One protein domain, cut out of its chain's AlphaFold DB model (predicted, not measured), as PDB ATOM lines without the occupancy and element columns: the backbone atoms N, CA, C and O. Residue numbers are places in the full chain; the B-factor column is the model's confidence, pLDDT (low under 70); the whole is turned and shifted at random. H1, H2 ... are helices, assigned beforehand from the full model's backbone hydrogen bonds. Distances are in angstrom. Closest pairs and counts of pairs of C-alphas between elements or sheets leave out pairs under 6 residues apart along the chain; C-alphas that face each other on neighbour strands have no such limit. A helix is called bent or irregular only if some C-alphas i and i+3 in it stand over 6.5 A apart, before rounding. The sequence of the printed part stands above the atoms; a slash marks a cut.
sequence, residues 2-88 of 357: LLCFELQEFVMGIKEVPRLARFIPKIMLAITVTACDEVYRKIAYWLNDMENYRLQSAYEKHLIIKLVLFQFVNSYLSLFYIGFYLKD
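AT A GLANCE: This is residues 2 to 88 of the 357 residues of the protein "Anoctamin" of Oncorhynchus mykiss (UniProt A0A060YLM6). The longest helix, H3, and H2 make a long helical hairpin joined by residues 51 to 55, while short H1 folds back along the other end of H2. Arm H3b bends away, and residues 13 to 20 and 83 to 88 stick out. The printed part has 87 residues, with three named helices in the order H1, H2, H3 and no named strand: all helix. It is a rod spanning 60 by 27 by 14 A, only just loose, close to extended, with a radius of gyration of the C-alphas of 17.8 A.

IN THESE COORDINATES: H3, residues 56 to 86, is one helix by its hydrogen bonds but bent: C-alphas 75 and 78 are 7.0 A apart. H3a, residues 56 to 75, starts at C-alpha (-19.589, -34.896, -8.145) and measures 28.0 A; H3b is residues 78 to 86. H2, residues 24 to 50, measures 38.5 A. H1, residues 2 to 13, starts at C-alpha (-39.178, -4.919, -10.992).

HOW THE PARTS SIT: H3a and H3b stand at a steep tilt of 40 degrees. H3a touches H2, at H2's residues 37 to 48 alone, in a hairpin at a shallow tilt of 24 degrees; the closest C-alphas, Asn 48 and Leu 63, are 6.2 A apart. H1 touches H2, at H2's residues 25 to 32 alone, in a hairpin at 5 degrees, shallow; the closest C-alphas, Gln 8 and Pro 25, are 5.2 A apart. H3b and H1 are close but not clearly touching. In H1, H2 and H3a every O i to N i+4 pair is within hydrogen-bond range; in H3b, 4 of 5.

THE WHOLE: The farthest C-alphas, Glu 16 and Arg 54, are 60.5 A apart. The printed part has no cut and no long link. Residues 12, 15 and 17 have pLDDT under 70.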
ATOM      1  N   LEU A   2     -39.073  -6.360 -10.680       71.38
ATOM      2  CA  LEU A   2     -39.178  -4.919 -10.992       71.38
ATOM      3  C   LEU A   2     -40.584  -4.497 -11.441       71.38
ATOM      4  O   LEU A   2     -41.155  -3.575 -10.878       71.38
ATOM      5  N   LEU A   3     -41.195  -5.265 -12.343       71.81
ATOM      6  CA  LEU A   3     -42.557  -5.012 -12.827       71.81
ATOM      7  C   LEU A   3     -43.618  -5.072 -11.705       71.81
ATOM      8  O   LEU A   3     -44.607  -4.349 -11.731       71.81
ATOM      9  N   CYS A   4     -43.393  -5.891 -10.670       71.44
ATOM     10  CA  CYS A   4     -44.258  -5.937  -9.486       71.44
ATOM     11  C   CYS A   4     -44.056  -4.718  -8.578       71.44
ATOM     12  O   CYS A   4     -45.014  -4.261  -7.964       71.44
ATOM     13  N   PHE A   5     -42.826  -4.200  -8.496       72.25
ATOM     14  CA  PHE A   5     -42.517  -2.972  -7.766       72.25
ATOM     15  C   PHE A   5     -43.128  -1.746  -8.449       72.25
ATOM     16  O   PHE A   5     -43.751  -0.939  -7.769       72.25
ATOM     17  N   GLU A   6     -43.039  -1.646  -9.776       74.81
ATOM     18  CA  GLU A   6     -43.708  -0.580 -10.533       74.81
ATOM     19  C   GLU A   6     -45.229  -0.641 -10.373       74.81
ATOM     20  O   GLU A   6     -45.864   0.373 -10.096       74.81
ATOM     21  N   LEU A   7     -45.822  -1.840 -10.447       74.12
ATOM     22  CA  LEU A   7     -47.246  -2.029 -10.151       74.12
ATOM     23  C   LEU A   7     -47.601  -1.613  -8.718       74.12
ATOM     24  O   LEU A   7     -48.663  -1.038  -8.487       74.12
ATOM     25  N   GLN A   8     -46.733  -1.896  -7.747       74.38
ATOM     26  CA  GLN A   8     -46.944  -1.497  -6.360       74.38
ATOM     27  C   GLN A   8     -46.892   0.027  -6.192       74.38
ATOM     28  O   GLN A   8     -47.746   0.574  -5.495       74.38
ATOM     29  N   GLU A   9     -45.945   0.714  -6.829       74.00
ATOM     30  CA  GLU A   9     -45.893   2.181  -6.819       74.00
ATOM     31  C   GLU A   9     -47.101   2.797  -7.523       74.00
ATOM     32  O   GLU A   9     -47.726   3.706  -6.978       74.00
ATOM     33  N   PHE A  10     -47.497   2.251  -8.673       77.94
ATOM     34  CA  PHE A  10     -48.666   2.711  -9.416       77.94
ATOM     35  C   PHE A  10     -49.952   2.606  -8.583       77.94
ATOM     36  O   PHE A  10     -50.708   3.570  -8.474       77.94
ATOM     37  N   VAL A  11     -50.177   1.466  -7.919       74.25
ATOM     38  CA  VAL A  11     -51.359   1.258  -7.063       74.25
ATOM     39  C   VAL A  11     -51.332   2.154  -5.820       74.25
ATOM     40  O   VAL A  11     -52.386   2.605  -5.373       74.25
ATOM     41  N   MET A  12     -50.153   2.439  -5.264       68.31
ATOM     42  CA  MET A  12     -49.998   3.356  -4.128       68.31
ATOM     43  C   MET A  12     -50.130   4.837  -4.523       68.31
ATOM     44  O   MET A  12     -50.415   5.663  -3.657       68.31
ATOM     45  N   GLY A  13     -49.955   5.176  -5.804       72.75
ATOM     46  CA  GLY A  13     -50.119   6.533  -6.335       72.75
ATOM     47  C   GLY A  13     -51.575   6.973  -6.524       72.75
ATOM     48  O   GLY A  13     -51.851   8.169  -6.610       72.75
ATOM     49  N   ILE A  14     -52.531   6.039  -6.553       80.06
ATOM     50  CA  ILE A  14     -53.954   6.343  -6.752       80.06
ATOM     51  C   ILE A  14     -54.613   6.644  -5.393       80.06
ATOM     52  O   ILE A  14     -54.699   5.782  -4.520       80.06
ATOM     53  N   LYS A  15     -55.111   7.875  -5.212       64.69
ATOM     54  CA  LYS A  15     -55.601   8.410  -3.921       64.69
ATOM     55  C   LYS A  15     -56.865   7.727  -3.361       64.69
ATOM     56  O   LYS A  15     -57.075   7.774  -2.153       64.69
ATOM     57  N   GLU A  16     -57.671   7.067  -4.199       72.19
ATOM     58  CA  GLU A  16     -58.968   6.467  -3.818       72.19
ATOM     59  C   GLU A  16     -59.048   4.940  -3.996       72.19
ATOM     60  O   GLU A  16     -60.104   4.380  -4.288       72.19
ATOM     61  N   VAL A  17     -57.944   4.210  -3.818       68.94
ATOM     62  CA  VAL A  17     -58.015   2.745  -3.946       68.94
ATOM     63  C   VAL A  17     -58.710   2.080  -2.745       68.94
ATOM     64  O   VAL A  17     -58.327   2.317  -1.586       68.94
ATOM     65  N   PRO A  18     -59.688   1.179  -2.990       76.44
ATOM     66  CA  PRO A  18     -60.325   0.406  -1.931       76.44
ATOM     67  C   PRO A  18     -59.279  -0.425  -1.180       76.44
ATOM     68  O   PRO A  18     -58.279  -0.866  -1.750       76.44
ATOM     69  N   ARG A  19     -59.507  -0.672   0.120       74.00
ATOM     70  CA  ARG A  19     -58.539  -1.365   1.000       74.00
ATOM     71  C   ARG A  19     -58.066  -2.706   0.423       74.00
ATOM     72  O   ARG A  19     -56.912  -3.062   0.620       74.00
ATOM     73  N   LEU A  20     -58.930  -3.404  -0.318       73.62
ATOM     74  CA  LEU A  20     -58.630  -4.680  -0.970       73.62
ATOM     75  C   LEU A  20     -57.591  -4.547  -2.100       73.62
ATOM     76  O   LEU A  20     -56.693  -5.377  -2.211       73.62
ATOM     77  N   ALA A  21     -57.654  -3.470  -2.892       76.19
ATOM     78  CA  ALA A  21     -56.742  -3.243  -4.013       76.19
ATOM     79  C   ALA A  21     -55.288  -3.031  -3.555       76.19
ATOM     80  O   ALA A  21     -54.363  -3.437  -4.247       76.19
ATOM     81  N   ARG A  22     -55.071  -2.509  -2.337       73.19
ATOM     82  CA  ARG A  22     -53.733  -2.395  -1.722       73.19
ATOM     83  C   ARG A  22     -53.077  -3.739  -1.381       73.19
ATOM     84  O   ARG A  22     -51.861  -3.782  -1.189       73.19
ATOM     85  N   PHE A  23     -53.840  -4.831  -1.296       78.56
ATOM     86  CA  PHE A  23     -53.287  -6.171  -1.060       78.56
ATOM     87  C   PHE A  23     -52.869  -6.876  -2.350       78.56
ATOM     88  O   PHE A  23     -51.971  -7.715  -2.304       78.56
ATOM     89  N   ILE A  24     -53.457  -6.515  -3.494       79.44
ATOM     90  CA  ILE A  24     -53.196  -7.166  -4.784       79.44
ATOM     91  C   ILE A  24     -51.699  -7.127  -5.152       79.44
ATOM     92  O   ILE A  24     -51.148  -8.198  -5.416       79.44
ATOM     93  N   PRO A  25     -50.987  -5.978  -5.079       77.62
ATOM     94  CA  PRO A  25     -49.557  -5.934  -5.387       77.62
ATOM     95  C   PRO A  25     -48.723  -6.793  -4.439       77.62
ATOM     96  O   PRO A  25     -47.780  -7.444  -4.870       77.62
ATOM     97  N   LYS A  26     -49.096  -6.848  -3.155       75.25
ATOM     98  CA  LYS A  26     -48.379  -7.638  -2.143       75.25
ATOM     99  C   LYS A  26     -48.525  -9.139  -2.392       75.25
ATOM    100  O   LYS A  26     -47.544  -9.871  -2.295       75.25
ATOM    101  N   ILE A  27     -49.730  -9.589  -2.742       81.62
ATOM    102  CA  ILE A  27     -50.008 -10.991  -3.077       81.62
ATOM    103  C   ILE A  27     -49.299 -11.371  -4.383       81.62
ATOM    104  O   ILE A  27     -48.613 -12.388  -4.434       81.62
ATOM    105  N   MET A  28     -49.396 -10.530  -5.417       78.62
ATOM    106  CA  MET A  28     -48.690 -10.731  -6.688       78.62
ATOM    107  C   MET A  28     -47.173 -10.776  -6.501       78.62
ATOM    108  O   MET A  28     -46.515 -11.623  -7.104       78.62
ATOM    109  N   LEU A  29     -46.614  -9.911  -5.649       76.75
ATOM    110  CA  LEU A  29     -45.192  -9.909  -5.320       76.75
ATOM    111  C   LEU A  29     -44.782 -11.225  -4.651       76.75
ATOM    112  O   LEU A  29     -43.813 -11.837  -5.090       76.75
ATOM    113  N   ALA A  30     -45.533 -11.690  -3.648       78.38
ATOM    114  CA  ALA A  30     -45.253 -12.954  -2.968       78.38
ATOM    115  C   ALA A  30     -45.274 -14.144  -3.943       78.38
ATOM    116  O   ALA A  30     -44.318 -14.914  -3.990       78.38
ATOM    117  N   ILE A  31     -46.312 -14.241  -4.784       85.00
ATOM    118  CA  ILE A  31     -46.429 -15.291  -5.807       85.00
ATOM    119  C   ILE A  31     -45.263 -15.218  -6.798       85.00
ATOM    120  O   ILE A  31     -44.653 -16.237  -7.111       85.00
ATOM    121  N   THR A  32     -44.925 -14.016  -7.272       80.06
ATOM    122  CA  THR A  32     -43.862 -13.823  -8.267       80.06
ATOM    123  C   THR A  32     -42.495 -14.202  -7.707       80.06
ATOM    124  O   THR A  32     -41.727 -14.861  -8.398       80.06
ATOM    125  N   VAL A  33     -42.184 -13.827  -6.461       79.00
ATOM    126  CA  VAL A  33     -40.917 -14.195  -5.807       79.00
ATOM    127  C   VAL A  33     -40.798 -15.714  -5.692       79.00
ATOM    128  O   VAL A  33     -39.788 -16.274  -6.115       79.00
ATOM    129  N   THR A  34     -41.840 -16.391  -5.200       79.38
ATOM    130  CA  THR A  34     -41.829 -17.853  -5.044       79.38
ATOM    131  C   THR A  34     -41.744 -18.580  -6.388       79.38
ATOM    132  O   THR A  34     -40.981 -19.534  -6.523       79.38
ATOM    133  N   ALA A  35     -42.482 -18.122  -7.402       85.00
ATOM    134  CA  ALA A  35     -42.433 -18.707  -8.739       85.00
ATOM    135  C   ALA A  35     -41.060 -18.512  -9.402       85.00
ATOM    136  O   ALA A  35     -40.527 -19.445 -10.002       85.00
ATOM    137  N   CYS A  36     -40.463 -17.323  -9.266       78.25
ATOM    138  CA  CYS A  36     -39.128 -17.045  -9.783       78.25
ATOM    139  C   CYS A  36     -38.070 -17.953  -9.148       78.25
ATOM    140  O   CYS A  36     -37.277 -18.528  -9.887       78.25
ATOM    141  N   ASP A  37     -38.064 -18.128  -7.823       81.25
ATOM    142  CA  ASP A  37     -37.069 -18.973  -7.144       81.25
ATOM    143  C   ASP A  37     -37.108 -20.434  -7.630       81.25
ATOM    144  O   ASP A  37     -36.059 -21.033  -7.885       81.25
ATOM    145  N   GLU A  38     -38.303 -20.999  -7.837       85.50
ATOM    146  CA  GLU A  38     -38.475 -22.351  -8.391       85.50
ATOM    147  C   GLU A  38     -37.990 -22.458  -9.844       85.50
ATOM    148  O   GLU A  38     -37.288 -23.406 -10.213       85.50
ATOM    149  N   VAL A  39     -38.332 -21.474 -10.678       86.75
ATOM    150  CA  VAL A  39     -37.892 -21.430 -12.078       86.75
ATOM    151  C   VAL A  39     -36.370 -21.308 -12.161       86.75
ATOM    152  O   VAL A  39     -35.741 -22.078 -12.884       86.75
ATOM    153  N   TYR A  40     -35.755 -20.415 -11.380       83.00
ATOM    154  CA  TYR A  40     -34.300 -20.251 -11.354       83.00
ATOM    155  C   TYR A  40     -33.587 -21.505 -10.874       83.00
ATOM    156  O   TYR A  40     -32.568 -21.884 -11.448       83.00
ATOM    157  N   ARG A  41     -34.135 -22.187  -9.865       86.75
ATOM    158  CA  ARG A  41     -33.596 -23.464  -9.408       86.75
ATOM    159  C   ARG A  41     -33.610 -24.493 -10.539       86.75
ATOM    160  O   ARG A  41     -32.576 -25.098 -10.802       86.75
ATOM    161  N   LYS A  42     -34.736 -24.662 -11.240       89.81
ATOM    162  CA  LYS A  42     -34.839 -25.592 -12.380       89.81
ATOM    163  C   LYS A  42     -33.862 -25.250 -13.501       89.81
ATOM    164  O   LYS A  42     -33.195 -26.146 -14.004       89.81
ATOM    165  N   ILE A  43     -33.750 -23.971 -13.854       87.88
ATOM    166  CA  ILE A  43     -32.806 -23.491 -14.870       87.88
ATOM    167  C   ILE A  43     -31.364 -23.793 -14.448       87.88
ATOM    168  O   ILE A  43     -30.587 -24.283 -15.261       87.88
ATOM    169  N   ALA A  44     -31.009 -23.552 -13.182       86.56
ATOM    170  CA  ALA A  44     -29.669 -23.816 -12.667       86.56
ATOM    171  C   ALA A  44     -29.310 -25.306 -12.719       86.56
ATOM    172  O   ALA A  44     -28.204 -25.625 -13.145       86.56
ATOM    173  N   TYR A  45     -30.232 -26.203 -12.348       88.88
ATOM    174  CA  TYR A  45     -30.034 -27.651 -12.490       88.88
ATOM    175  C   TYR A  45     -29.891 -28.057 -13.954       88.88
ATOM    176  O   TYR A  45     -28.913 -28.703 -14.307       88.88
ATOM    177  N   TRP A  46     -30.797 -27.596 -14.818       90.56
ATOM    178  CA  TRP A  46     -30.761 -27.920 -16.242       90.56
ATOM    179  C   TRP A  46     -29.446 -27.485 -16.908       90.56
ATOM    180  O   TRP A  46     -28.814 -28.276 -17.604       90.56
ATOM    181  N   LEU A  47     -28.969 -26.268 -16.623       88.00
ATOM    182  CA  LEU A  47     -27.662 -25.785 -17.083       88.00
ATOM    183  C   LEU A  47     -26.499 -26.619 -16.534       88.00
ATOM    184  O   LEU A  47     -25.515 -26.831 -17.232       88.00
ATOM    185  N   ASN A  48     -26.575 -27.053 -15.275       88.62
ATOM    186  CA  ASN A  48     -25.505 -27.835 -14.658       88.62
ATOM    187  C   ASN A  48     -25.442 -29.268 -15.195       88.62
ATOM    188  O   ASN A  48     -24.351 -29.815 -15.338       88.62
ATOM    189  N   ASP A  49     -26.595 -29.848 -15.525       90.12
ATOM    190  CA  ASP A  49     -26.696 -31.173 -16.134       90.12
ATOM    191  C   ASP A  49     -26.187 -31.151 -17.585       90.12
ATOM    192  O   ASP A  49     -25.524 -32.090 -18.021       90.12
ATOM    193  N   MET A  50     -26.411 -30.050 -18.318       90.38
ATOM    194  CA  MET A  50     -25.876 -29.870 -19.675       90.38
ATOM    195  C   MET A  50     -24.346 -29.745 -19.730       90.38
ATOM    196  O   MET A  50     -23.740 -30.137 -20.725       90.38
ATOM    197  N   GLU A  51     -23.713 -29.216 -18.682       81.69
ATOM    198  CA  GLU A  51     -22.251 -29.044 -18.604       81.69
ATOM    199  C   GLU A  51     -21.493 -30.349 -18.295       81.69
ATOM    200  O   GLU A  51     -20.267 -30.377 -18.373       81.69
ATOM    201  N   ASN A  52     -22.215 -31.434 -17.994       89.50
ATOM    202  CA  ASN A  52     -21.722 -32.811 -17.919       89.50
ATOM    203  C   ASN A  52     -20.405 -32.988 -17.129       89.50
ATOM    204  O   ASN A  52     -19.382 -33.464 -17.632       89.50
ATOM    205  N   TYR A  53     -20.431 -32.585 -15.858       88.31
ATOM    206  CA  TYR A  53     -19.281 -32.656 -14.957       88.31
ATOM    207  C   TYR A  53     -18.835 -34.093 -14.661       88.31
ATOM    208  O   TYR A  53     -19.627 -34.944 -14.265       88.31
ATOM    209  N   ARG A  54     -17.521 -34.340 -14.740       82.12
ATOM    210  CA  ARG A  54     -16.919 -35.660 -14.470       82.12
ATOM    211  C   ARG A  54     -16.868 -36.035 -12.982       82.12
ATOM    212  O   ARG A  54     -16.848 -37.215 -12.650       82.12
ATOM    213  N   LEU A  55     -16.800 -35.047 -12.087       90.50
ATOM    214  CA  LEU A  55     -16.685 -35.230 -10.635       90.50
ATOM    215  C   LEU A  55     -17.893 -34.621  -9.921       90.50
ATOM    216  O   LEU A  55     -18.243 -33.467 -10.173       90.50
ATOM    217  N   GLN A  56     -18.450 -35.353  -8.953       87.31
ATOM    218  CA  GLN A  56     -19.589 -34.896  -8.145       87.31
ATOM    219  C   GLN A  56     -19.283 -33.600  -7.373       87.31
ATOM    220  O   GLN A  56     -20.118 -32.705  -7.286       87.31
ATOM    221  N   SER A  57     -18.056 -33.454  -6.870       88.38
ATOM    222  CA  SER A  57     -17.625 -32.245  -6.159       88.38
ATOM    223  C   SER A  57     -17.573 -31.008  -7.062       88.38
ATOM    224  O   SER A  57     -17.885 -29.904  -6.615       88.38
ATOM    225  N   ALA A  58     -17.206 -31.179  -8.338       84.38
ATOM    226  CA  ALA A  58     -17.228 -30.102  -9.321       84.38
ATOM    227  C   ALA A  58     -18.676 -29.722  -9.658       84.38
ATOM    228  O   ALA A  58     -19.019 -28.542  -9.586       84.38
ATOM    229  N   TYR A  59     -19.535 -30.718  -9.909       91.81
ATOM    230  CA  TYR A  59     -20.962 -30.505 -10.152       91.81
ATOM    231  C   TYR A  59     -21.601 -29.653  -9.046       91.81
ATOM    232  O   TYR A  59     -22.203 -28.618  -9.332       91.81
ATOM    233  N   GLU A  60     -21.420 -30.037  -7.779       89.69
ATOM    234  CA  GLU A  60     -22.014 -29.338  -6.636       89.69
ATOM    235  C   GLU A  60     -21.460 -27.925  -6.465       89.69
ATOM    236  O   GLU A  60     -22.221 -26.981  -6.252       89.69
ATOM    237  N   LYS A  61     -20.145 -27.742  -6.616       89.44
ATOM    238  CA  LYS A  61     -19.523 -26.420  -6.501       89.44
ATOM    239  C   LYS A  61     -20.062 -25.448  -7.553       89.44
ATOM    240  O   LYS A  61     -20.408 -24.316  -7.215       89.44
ATOM    241  N   HIS A  62     -20.151 -25.880  -8.811       82.00
ATOM    242  CA  HIS A  62     -20.660 -25.047  -9.901       82.00
ATOM    243  C   HIS A  62     -22.170 -24.793  -9.783       82.00
ATOM    244  O   HIS A  62     -22.616 -23.665 -10.018       82.00
ATOM    245  N   LEU A  63     -22.939 -25.777  -9.305       90.06
ATOM    246  CA  LEU A  63     -24.357 -25.608  -8.994       90.06
ATOM    247  C   LEU A  63     -24.579 -24.552  -7.904       90.06
ATOM    248  O   LEU A  63     -25.416 -23.663  -8.071       90.06
ATOM    249  N   ILE A  64     -23.818 -24.622  -6.804       87.06
ATOM    250  CA  ILE A  64     -23.915 -23.664  -5.693       87.06
ATOM    251  C   ILE A  64     -23.630 -22.249  -6.193       87.06
ATOM    252  O   ILE A  64     -24.392 -21.337  -5.887       87.06
ATOM    253  N   ILE A  65     -22.580 -22.059  -6.998       84.12
ATOM    254  CA  ILE A  65     -22.226 -20.738  -7.538       84.12
ATOM    255  C   ILE A  65     -23.378 -20.165  -8.371       84.12
ATOM    256  O   ILE A  65     -23.771 -19.020  -8.156       84.12
ATOM    257  N   LYS A  66     -23.964 -20.954  -9.281       81.94
ATOM    258  CA  LYS A  66     -25.092 -20.508 -10.112       81.94
ATOM    259  C   LYS A  66     -26.311 -20.154  -9.267       81.94
ATOM    260  O   LYS A  66     -26.871 -19.075  -9.434       81.94
ATOM    261  N   LEU A  67     -26.691 -21.025  -8.332       84.56
ATOM    262  CA  LEU A  67     -27.825 -20.780  -7.440       84.56
ATOM    263  C   LEU A  67     -27.627 -19.508  -6.610       84.56
ATOM    264  O   LEU A  67     -28.535 -18.684  -6.541       84.56
ATOM    265  N   VAL A  68     -26.437 -19.314  -6.036       84.12
ATOM    266  CA  VAL A  68     -26.118 -18.126  -5.232       84.12
ATOM    267  C   VAL A  68     -26.136 -16.857  -6.081       84.12
ATOM    268  O   VAL A  68     -26.685 -15.853  -5.638       84.12
ATOM    269  N   LEU A  69     -25.597 -16.882  -7.305       79.50
ATOM    270  CA  LEU A  69     -25.623 -15.724  -8.207       79.50
ATOM    271  C   LEU A  69     -27.055 -15.331  -8.589       79.50
ATOM    272  O   LEU A  69     -27.411 -14.156  -8.497       79.50
ATOM    273  N   PHE A  70     -27.899 -16.298  -8.960       75.50
ATOM    274  CA  PHE A  70     -29.298 -16.020  -9.292       75.50
ATOM    275  C   PHE A  70     -30.090 -15.521  -8.080       75.50
ATOM    276  O   PHE A  70     -30.834 -14.544  -8.194       75.50
ATOM    277  N   GLN A  71     -29.890 -16.125  -6.906       75.31
ATOM    278  CA  GLN A  71     -30.516 -15.668  -5.662       75.31
ATOM    279  C   GLN A  71     -30.045 -14.270  -5.259       75.31
ATOM    280  O   GLN A  71     -30.851 -13.463  -4.800       75.31
ATOM    281  N   PHE A  72     -28.765 -13.953  -5.462       77.25
ATOM    282  CA  PHE A  72     -28.226 -12.625  -5.205       77.25
ATOM    283  C   PHE A  72     -28.909 -11.576  -6.086       77.25
ATOM    284  O   PHE A  72     -29.410 -10.574  -5.577       77.25
ATOM    285  N   VAL A  73     -29.006 -11.823  -7.395       76.94
ATOM    286  CA  VAL A  73     -29.707 -10.903  -8.299       76.94
ATOM    287  C   VAL A  73     -31.170 -10.767  -7.880       76.94
ATOM    288  O   VAL A  73     -31.643  -9.650  -7.707       76.94
ATOM    289  N   ASN A  74     -31.876 -11.870  -7.625       73.56
ATOM    290  CA  ASN A  74     -33.285 -11.808  -7.234       73.56
ATOM    291  C   ASN A  74     -33.487 -11.017  -5.927       73.56
ATOM    292  O   ASN A  74     -34.388 -10.189  -5.832       73.56
ATOM    293  N   SER A  75     -32.619 -11.219  -4.936       74.75
ATOM    294  CA  SER A  75     -32.767 -10.624  -3.609       74.75
ATOM    295  C   SER A  75     -32.300  -9.170  -3.509       74.75
ATOM    296  O   SER A  75     -32.846  -8.422  -2.700       74.75
ATOM    297  N   TYR A  76     -31.282  -8.767  -4.274       75.69
ATOM    298  CA  TYR A  76     -30.661  -7.445  -4.139       75.69
ATOM    299  C   TYR A  76     -31.001  -6.484  -5.282       75.69
ATOM    300  O   TYR A  76     -30.860  -5.279  -5.098       75.69
ATOM    301  N   LEU A  77     -31.499  -6.955  -6.432       74.88
ATOM    302  CA  LEU A  77     -31.832  -6.080  -7.568       74.88
ATOM    303  C   LEU A  77     -32.880  -5.014  -7.208       74.88
ATOM    304  O   LEU A  77     -32.767  -3.872  -7.646       74.88
ATOM    305  N   SER A  78     -33.864  -5.353  -6.371       74.50
ATOM    306  CA  SER A  78     -34.854  -4.388  -5.872       74.50
ATOM    307  C   SER A  78     -34.230  -3.327  -4.957       74.50
ATOM    308  O   SER A  78     -34.561  -2.150  -5.065       74.50
ATOM    309  N   LEU A  79     -33.282  -3.718  -4.100       75.94
ATOM    310  CA  LEU A  79     -32.534  -2.800  -3.233       75.94
ATOM    311  C   LEU A  79     -31.638  -1.863  -4.055       75.94
ATOM    312  O   LEU A  79     -31.581  -0.667  -3.772       75.94
ATOM    313  N   PHE A  80     -30.988  -2.382  -5.103       77.50
ATOM    314  CA  PHE A  80     -30.220  -1.571  -6.048       77.50
ATOM    315  C   PHE A  80     -31.112  -0.564  -6.785       77.50
ATOM    316  O   PHE A  80     -30.737   0.601  -6.902       77.50
ATOM    317  N   TYR A  81     -32.305  -0.973  -7.222       74.25
ATOM    318  CA  TYR A  81     -33.267  -0.074  -7.863       74.25
ATOM    319  C   TYR A  81     -33.690   1.073  -6.930       74.25
ATOM    320  O   TYR A  81     -33.586   2.241  -7.297       74.25
ATOM    321  N   ILE A  82     -34.074   0.770  -5.687       72.69
ATOM    322  CA  ILE A  82     -34.483   1.800  -4.718       72.69
ATOM    323  C   ILE A  82     -33.317   2.747  -4.388       72.69
ATOM    324  O   ILE A  82     -33.488   3.964  -4.380       72.69
ATOM    325  N   GLY A  83     -32.122   2.204  -4.142       74.19
ATOM    326  CA  GLY A  83     -30.965   2.995  -3.719       74.19
ATOM    327  C   GLY A  83     -30.355   3.865  -4.819       74.19
ATOM    328  O   GLY A  83     -29.997   5.010  -4.556       74.19
ATOM    329  N   PHE A  84     -30.232   3.348  -6.046       76.31
ATOM    330  CA  PHE A  84     -29.527   4.043  -7.131       76.31
ATOM    331  C   PHE A  84     -30.454   4.770  -8.107       76.31
ATOM    332  O   PHE A  84     -30.080   5.841  -8.589       76.31
ATOM    333  N   TYR A  85     -31.637   4.215  -8.400       75.94
ATOM    334  CA  TYR A  85     -32.578   4.808  -9.353       75.94
ATOM    335  C   TYR A  85     -33.533   5.790  -8.668       75.94
ATOM    336  O   TYR A  85     -33.546   6.966  -9.023       75.94
ATOM    337  N   LEU A  86     -34.266   5.336  -7.642       71.94
ATOM    338  CA  LEU A  86     -35.200   6.192  -6.893       71.94
ATOM    339  C   LEU A  86     -34.483   7.154  -5.929       71.94
ATOM    340  O   LEU A  86     -34.993   8.234  -5.658       71.94
ATOM    341  N   LYS A  87     -33.286   6.792  -5.443       77.94
ATOM    342  CA  LYS A  87     -32.478   7.569  -4.476       77.94
ATOM    343  C   LYS A  87     -33.181   7.843  -3.134       77.94
ATOM    344  O   LYS A  87     -32.780   8.741  -2.392       77.94
ATOM    345  N   ASP A  88     -34.168   7.024  -2.774       73.50
ATOM    346  CA  ASP A  88     -34.921   7.146  -1.524       73.50
ATOM    347  C   ASP A  88     -34.222   6.411  -0.370       73.50
ATOM    348  O   ASP A  88     -34.424   5.216  -0.131       73.50
TER     349      ASP A  88